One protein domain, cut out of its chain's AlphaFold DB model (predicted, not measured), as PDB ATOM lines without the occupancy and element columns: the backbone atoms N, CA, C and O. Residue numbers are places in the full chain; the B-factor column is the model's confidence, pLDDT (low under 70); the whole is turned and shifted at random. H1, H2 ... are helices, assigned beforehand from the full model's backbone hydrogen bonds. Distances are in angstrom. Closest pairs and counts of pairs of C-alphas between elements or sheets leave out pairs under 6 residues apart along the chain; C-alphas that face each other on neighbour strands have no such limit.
ATOM      1  N   ILE A 383     181.389 122.927 133.145       70.94
ATOM      2  CA  ILE A 383     180.852 122.996 134.533       70.94
ATOM      3  C   ILE A 383     180.338 121.622 134.985       70.94
ATOM      4  O   ILE A 383     180.553 121.211 136.127       70.94
ATOM      5  N   THR A 384     179.651 120.893 134.102       70.44
ATOM      6  CA  THR A 384     179.099 119.575 134.430       70.44
ATOM      7  C   THR A 384     180.195 118.551 134.716       70.44
ATOM      8  O   THR A 384     180.020 117.746 135.633       70.44
ATOM      9  N   ALA A 385     181.328 118.585 134.008       71.62
ATOM     10  CA  ALA A 385     182.443 117.698 134.314       71.62
ATOM     11  C   ALA A 385     183.307 118.210 135.472       71.62
ATOM     12  O   ALA A 385     183.842 117.373 136.180       71.62
ATOM     13  N   ASP A 386     183.408 119.513 135.744       67.31
ATOM     14  CA  ASP A 386     184.050 120.027 136.967       67.31
ATOM     15  C   ASP A 386     183.267 119.632 138.225       67.31
ATOM     16  O   ASP A 386     183.840 119.113 139.184       67.31
ATOM     17  N   LEU A 387     181.936 119.752 138.195       68.38
ATOM     18  CA  LEU A 387     181.071 119.197 139.238       68.38
ATOM     19  C   LEU A 387     181.220 117.673 139.335       68.38
ATOM     20  O   LEU A 387     181.198 117.130 140.437       68.38
ATOM     21  N   LYS A 388     181.397 116.970 138.210       70.56
ATOM     22  CA  LYS A 388     181.635 115.519 138.203       70.56
ATOM     23  C   LYS A 388     183.013 115.154 138.769       70.56
ATOM     24  O   LYS A 388     183.069 114.229 139.566       70.56
ATOM     25  N   LYS A 389     184.074 115.902 138.445       70.38
ATOM     26  CA  LYS A 389     185.427 115.779 139.015       70.38
ATOM     27  C   LYS A 389     185.359 115.951 140.531       70.38
ATOM     28  O   LYS A 389     185.792 115.053 141.234       70.38
ATOM     29  N   ILE A 390     184.684 116.990 141.032       64.94
ATOM     30  CA  ILE A 390     184.452 117.185 142.477       64.94
ATOM     31  C   ILE A 390     183.688 116.001 143.104       64.94
ATOM     32  O   ILE A 390     184.006 115.593 144.213       64.94
ATOM     33  N   ASN A 391     182.730 115.389 142.401       64.69
ATOM     34  CA  ASN A 391     182.035 114.194 142.907       64.69
ATOM     35  C   ASN A 391     182.852 112.883 142.765       64.69
ATOM     36  O   ASN A 391     182.447 111.869 143.329       64.69
ATOM     37  N   GLN A 392     183.946 112.867 141.990       66.56
ATOM     38  CA  GLN A 392     184.780 111.683 141.712       66.56
ATOM     39  C   GLN A 392     186.127 111.697 142.462       66.56
ATOM     40  O   GLN A 392     186.594 110.644 142.873       66.56
ATOM     41  N   GLU A 393     186.725 112.874 142.667       63.06
ATOM     42  CA  GLU A 393     187.979 113.129 143.408       63.06
ATOM     43  C   GLU A 393     187.857 112.743 144.897       63.06
ATOM     44  O   GLU A 393     188.862 112.430 145.529       63.06
ATOM     45  N   TYR A 394     186.626 112.709 145.429       54.81
ATOM     46  CA  TYR A 394     186.310 112.511 146.852       54.81
ATOM     47  C   TYR A 394     185.434 111.277 147.153       54.81
ATOM     48  O   TYR A 394     184.806 111.200 148.204       54.81
ATOM     49  N   GLY A 395     185.406 110.294 146.245       55.25
ATOM     50  CA  GLY A 395     185.204 108.888 146.622       55.25
ATOM     51  C   GLY A 395     183.911 108.498 147.355       55.25
ATOM     52  O   GLY A 395     183.983 107.734 148.312       55.25
ATOM     53  N   LEU A 396     182.723 108.860 146.845       51.91
ATOM     54  CA  LEU A 396     181.433 108.241 147.250       51.91
ATOM     55  C   LEU A 396     181.322 106.724 146.915       51.91
ATOM     56  O   LEU A 396     180.231 106.157 146.885       51.91
ATOM     57  N   THR A 397     182.449 106.076 146.616       50.97
ATOM     58  CA  THR A 397     182.630 104.658 146.286       50.97
ATOM     59  C   THR A 397     183.295 103.863 147.406       50.97
ATOM     60  O   THR A 397     183.146 102.643 147.442       50.97
ATOM     61  N   ASP A 398     184.019 104.528 148.308       57.50
ATOM     62  CA  ASP A 398     184.898 103.872 149.275       57.50
ATOM     63  C   ASP A 398     184.147 103.724 150.602       57.50
ATOM     64  O   ASP A 398     184.270 104.529 151.526       57.50
ATOM     65  N   SER A 399     183.285 102.707 150.670       62.38
ATOM     66  CA  SER A 399     182.404 102.513 151.819       62.38
ATOM     67  C   SER A 399     183.157 102.002 153.057       62.38
ATOM     68  O   SER A 399     183.928 101.037 153.008       62.38
ATOM     69  N   CYS A 400     182.847 102.599 154.216       72.31
ATOM     70  CA  CYS A 400     183.320 102.137 155.528       72.31
ATOM     71  C   CYS A 400     182.814 100.721 155.895       72.31
ATOM     72  O   CYS A 400     183.234 100.161 156.904       72.31
ATOM     73  N   GLU A 401     181.930 100.127 155.083       71.06
ATOM     74  CA  GLU A 401     181.361  98.782 155.254       71.06
ATOM     75  C   GLU A 401     182.447  97.704 155.400       71.06
ATOM     76  O   GLU A 401     182.297  96.767 156.179       71.06
ATOM     77  N   ASN A 402     183.584  97.888 154.722       72.06
ATOM     78  CA  ASN A 402     184.742  96.990 154.764       72.06
ATOM     79  C   ASN A 402     185.483  96.967 156.121       72.06
ATOM     80  O   ASN A 402     186.455  96.227 156.266       72.06
ATOM     81  N   ILE A 403     185.073  97.794 157.094       77.69
ATOM     82  CA  ILE A 403     185.721  97.945 158.410       77.69
ATOM     83  C   ILE A 403     184.702  97.846 159.568       77.69
ATOM     84  O   ILE A 403     185.002  98.224 160.697       77.69
ATOM     85  N   ILE A 404     183.492  97.325 159.314       75.44
ATOM     86  CA  ILE A 404     182.416  97.184 160.320       75.44
ATOM     87  C   ILE A 404     182.844  96.372 161.561       75.44
ATOM     88  O   ILE A 404     182.366  96.645 162.661       75.44
ATOM     89  N   ASP A 405     183.767  95.417 161.407       77.69
ATOM     90  CA  ASP A 405     184.225  94.535 162.492       77.69
ATOM     91  C   ASP A 405     185.123  95.226 163.547       77.69
ATOM     92  O   ASP A 405     185.358  94.657 164.614       77.69
ATOM     93  N   ASP A 406     185.601  96.455 163.296       82.81
ATOM     94  CA  ASP A 406     186.262  97.309 164.300       82.81
ATOM     95  C   ASP A 406     185.465  98.611 164.497       82.81
ATOM     96  O   ASP A 406     185.669  99.575 163.750       82.81
ATOM     97  N   PRO A 407     184.614  98.700 165.539       80.06
ATOM     98  CA  PRO A 407     183.828  99.899 165.819       80.06
ATOM     99  C   PRO A 407     184.658 101.181 165.974       80.06
ATOM    100  O   PRO A 407     184.212 102.256 165.582       80.06
ATOM    101  N   VAL A 408     185.883 101.090 166.507       81.75
ATOM    102  CA  VAL A 408     186.726 102.267 166.787       81.75
ATOM    103  C   VAL A 408     187.363 102.817 165.511       81.75
ATOM    104  O   VAL A 408     187.651 104.016 165.434       81.75
ATOM    105  N   THR A 409     187.586 101.975 164.503       80.56
ATOM    106  CA  THR A 409     188.063 102.411 163.180       80.56
ATOM    107  C   THR A 409     186.899 102.737 162.240       80.56
ATOM    108  O   THR A 409     186.990 103.713 161.491       80.56
ATOM    109  N   TYR A 410     185.769 102.039 162.356       82.19
ATOM    110  CA  TYR A 410     184.527 102.361 161.657       82.19
ATOM    111  C   TYR A 410     184.007 103.763 162.018       82.19
ATOM    112  O   TYR A 410     183.788 104.583 161.124       82.19
ATOM    113  N   ASP A 411     183.916 104.101 163.311       81.81
ATOM    114  CA  ASP A 411     183.471 105.432 163.756       81.81
ATOM    115  C   ASP A 411     184.403 106.550 163.261       81.81
ATOM    116  O   ASP A 411     183.946 107.627 162.869       81.81
ATOM    117  N   LYS A 412     185.720 106.301 163.213       85.00
ATOM    118  CA  LYS A 412     186.690 107.243 162.626       85.00
ATOM    119  C   LYS A 412     186.458 107.421 161.127       85.00
ATOM    120  O   LYS A 412     186.416 108.563 160.676       85.00
ATOM    121  N   CYS A 413     186.253 106.327 160.390       82.19
ATOM    122  CA  CYS A 413     185.926 106.348 158.963       82.19
ATOM    123  C   CYS A 413     184.658 107.179 158.698       82.19
ATOM    124  O   CYS A 413     184.683 108.091 157.872       82.19
ATOM    125  N   LEU A 414     183.583 106.961 159.467       81.88
ATOM    126  CA  LEU A 414     182.348 107.746 159.361       81.88
ATOM    127  C   LEU A 414     182.562 109.237 159.661       81.88
ATOM    128  O   LEU A 414     182.062 110.093 158.924       81.88
ATOM    129  N   VAL A 415     183.309 109.574 160.718       82.88
ATOM    130  CA  VAL A 415     183.598 110.971 161.086       82.88
ATOM    131  C   VAL A 415     184.473 111.666 160.037       82.88
ATOM    132  O   VAL A 415     184.256 112.845 159.748       82.88
ATOM    133  N   GLU A 416     185.443 110.967 159.449       81.56
ATOM    134  CA  GLU A 416     186.314 111.501 158.398       81.56
ATOM    135  C   GLU A 416     185.563 111.683 157.071       81.56
ATOM    136  O   GLU A 416     185.557 112.788 156.523       81.56
ATOM    137  N   HIS A 417     184.817 110.668 156.625       77.88
ATOM    138  CA  HIS A 417     183.946 110.749 155.449       77.88
ATOM    139  C   HIS A 417     182.913 111.884 155.587       77.88
ATOM    140  O   HIS A 417     182.704 112.662 154.654       77.88
ATOM    141  N   THR A 418     182.322 112.062 156.776       76.69
ATOM    142  CA  THR A 418     181.391 113.174 157.059       76.69
ATOM    143  C   THR A 418     182.080 114.543 156.987       76.69
ATOM    144  O   THR A 418     181.518 115.486 156.427       76.69
ATOM    145  N   LYS A 419     183.304 114.679 157.517       80.00
ATOM    146  CA  LYS A 419     184.080 115.932 157.438       80.00
ATOM    147  C   LYS A 419     184.456 116.287 156.001       80.00
ATOM    148  O   LYS A 419     184.346 117.459 155.633       80.00
ATOM    149  N   ASN A 420     184.861 115.299 155.205       76.75
ATOM    150  CA  ASN A 420     185.185 115.486 153.791       76.75
ATOM    151  C   ASN A 420     183.929 115.914 153.019       76.75
ATOM    152  O   ASN A 420     183.900 117.021 152.491       76.75
ATOM    153  N   TYR A 421     182.825 115.166 153.127       74.88
ATOM    154  CA  TYR A 421     181.536 115.527 152.520       74.88
ATOM    155  C   TYR A 421     181.087 116.973 152.826       74.88
ATOM    156  O   TYR A 421     180.674 117.706 151.924       74.88
ATOM    157  N   LEU A 422     181.207 117.430 154.081       76.44
ATOM    158  CA  LEU A 422     180.862 118.808 154.468       76.44
ATOM    159  C   LEU A 422     181.798 119.860 153.843       76.44
ATOM    160  O   LEU A 422     181.341 120.922 153.407       76.44
ATOM    161  N   LYS A 423     183.101 119.573 153.781       75.75
ATOM    162  CA  LYS A 423     184.115 120.426 153.141       75.75
ATOM    163  C   LYS A 423     183.894 120.515 151.626       75.75
ATOM    164  O   LYS A 423     184.000 121.604 151.057       75.75
ATOM    165  N   ASP A 424     183.538 119.403 150.995       72.44
ATOM    166  CA  ASP A 424     183.379 119.305 149.546       72.44
ATOM    167  C   ASP A 424     182.032 119.858 149.074       72.44
ATOM    168  O   ASP A 424     181.993 120.521 148.036       72.44
ATOM    169  N   SER A 425     180.962 119.749 149.879       74.56
ATOM    170  CA  SER A 425     179.743 120.550 149.674       74.56
ATOM    171  C   SER A 425     180.084 122.040 149.689       74.56
ATOM    172  O   SER A 425     179.797 122.734 148.721       74.56
ATOM    173  N   LYS A 426     180.810 122.527 150.710       78.19
ATOM    174  CA  LYS A 426     181.219 123.940 150.783       78.19
ATOM    175  C   LYS A 426     182.051 124.374 149.566       78.19
ATOM    176  O   LYS A 426     181.805 125.450 149.026       78.19
ATOM    177  N   ARG A 427     182.989 123.543 149.089       77.62
ATOM    178  CA  ARG A 427     183.790 123.803 147.870       77.62
ATOM    179  C   ARG A 427     182.926 123.817 146.600       77.62
ATOM    180  O   ARG A 427     183.147 124.648 145.720       77.62
ATOM    181  N   ARG A 428     181.943 122.918 146.504       78.06
ATOM    182  CA  ARG A 428     180.985 122.817 145.393       78.06
ATOM    183  C   ARG A 428     180.027 124.005 145.352       78.06
ATOM    184  O   ARG A 428     179.810 124.565 144.279       78.06
ATOM    185  N   ASP A 429     179.495 124.415 146.494       80.12
ATOM    186  CA  ASP A 429     178.596 125.564 146.593       80.12
ATOM    187  C   ASP A 429     179.355 126.867 146.275       80.12
ATOM    188  O   ASP A 429     178.907 127.628 145.421       80.12
ATOM    189  N   GLN A 430     180.589 127.033 146.774       82.81
ATOM    190  CA  GLN A 430     181.499 128.131 146.386       82.81
ATOM    191  C   GLN A 430     181.884 128.157 144.893       82.81
ATOM    192  O   GLN A 430     182.291 129.204 144.383       82.81
ATOM    193  N   LEU A 431     181.817 127.026 144.180       82.81
ATOM    194  CA  LEU A 431     181.980 126.993 142.721       82.81
ATOM    195  C   LEU A 431     180.692 127.436 142.016       82.81
ATOM    196  O   LEU A 431     180.752 128.169 141.031       82.81
ATOM    197  N   LEU A 432     179.532 127.018 142.527       83.69
ATOM    198  CA  LEU A 432     178.222 127.339 141.959       83.69
ATOM    199  C   LEU A 432     177.849 128.816 142.160       83.69
ATOM    200  O   LEU A 432     177.354 129.437 141.223       83.69
ATOM    201  N   GLU A 433     178.166 129.408 143.313       86.25
ATOM    202  CA  GLU A 433     177.957 130.838 143.616       86.25
ATOM    203  C   GLU A 433     178.697 131.790 142.655       86.25
ATOM    204  O   GLU A 433     178.289 132.940 142.489       86.25
ATOM    205  N   ARG A 434     179.753 131.320 141.976       86.56
ATOM    206  CA  ARG A 434     180.469 132.097 140.943       86.56
ATOM    207  C   ARG A 434     179.673 132.266 139.654       86.56
ATOM    208  O   ARG A 434     179.985 133.166 138.887       86.56
ATOM    209  N   TYR A 435     178.700 131.394 139.400       88.62
ATOM    210  CA  TYR A 435     177.980 131.306 138.125       88.62
ATOM    211  C   TYR A 435     176.461 131.416 138.271       88.62
ATOM    212  O   TYR A 435     175.786 131.734 137.294       88.62
TER     213      TYR A 435
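Overview. This is residues 383 to 435 of the 821 residues of an uncharacterized protein of Tetrapisispora blattae (strain ATCC 34711 / CBS 6284 / DSM 70876 / NBRC 10599 / NRRL Y-10934 / UCD 77-7) (UniProt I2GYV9). One long helix, H3, makes one arm of a narrow U, and the chain before it makes the other arm. In that other arm H1 lies beside the later part of H3 and short H2 beside its early part, with residues 394 to 399 stretched between them. The printed part has 53 residues with three named helices, in the order H1, H2, H3, and no named strand; its class is all helix. It is loose, with a radius of gyration of the C-alphas of 13.7 A, and it is a rod spanning 44 by 17 by 9 A.

Arrangement. H3, residues 407 to 432, touches H2, residues 400 to 403, with its residues 409 to 414 alone; the closest C-alphas, of Ile 403 and Tyr 410, are 5.6 A apart. With residues 424 to 428 alone H3 only just touches H1, residues 383 to 393, through 3 pairs of C-alphas within 8 A. The closest of these, the C-alphas of Leu 387 and Arg 428, are 7.1 A apart. H1 and H3 run opposite ways at a shallow tilt of 16 degrees. H1 and H2 are apart. In H1 every O i to N i+4 pair is within hydrogen-bond range, in H3 21 of 22 are, and H2 is too short for such a pair.

Along the chain. H3 is 36.8 A long, from C-alpha 407 at (183.828, 99.899, 165.819) to C-alpha 432 at (178.222, 127.339, 141.959). H1 is 15.1 A long and begins at C-alpha 383, at (180.852, 122.996, 134.533). H2 is 5.6 A long.

Size, cuts and confidence. The C-alphas farthest apart, of Asp 405 and Tyr 435, are 44.6 A apart, while those of the first and last printed residues, Ile 383 and Tyr 435, are 9.5 A apart. The printed part has no cut. The link from H1 to H2 is short and that from H2 to H3 is tight. The mean pLDDT of the printed part is 74.4; residues 386 to 387 and 390 to 399 are under 70.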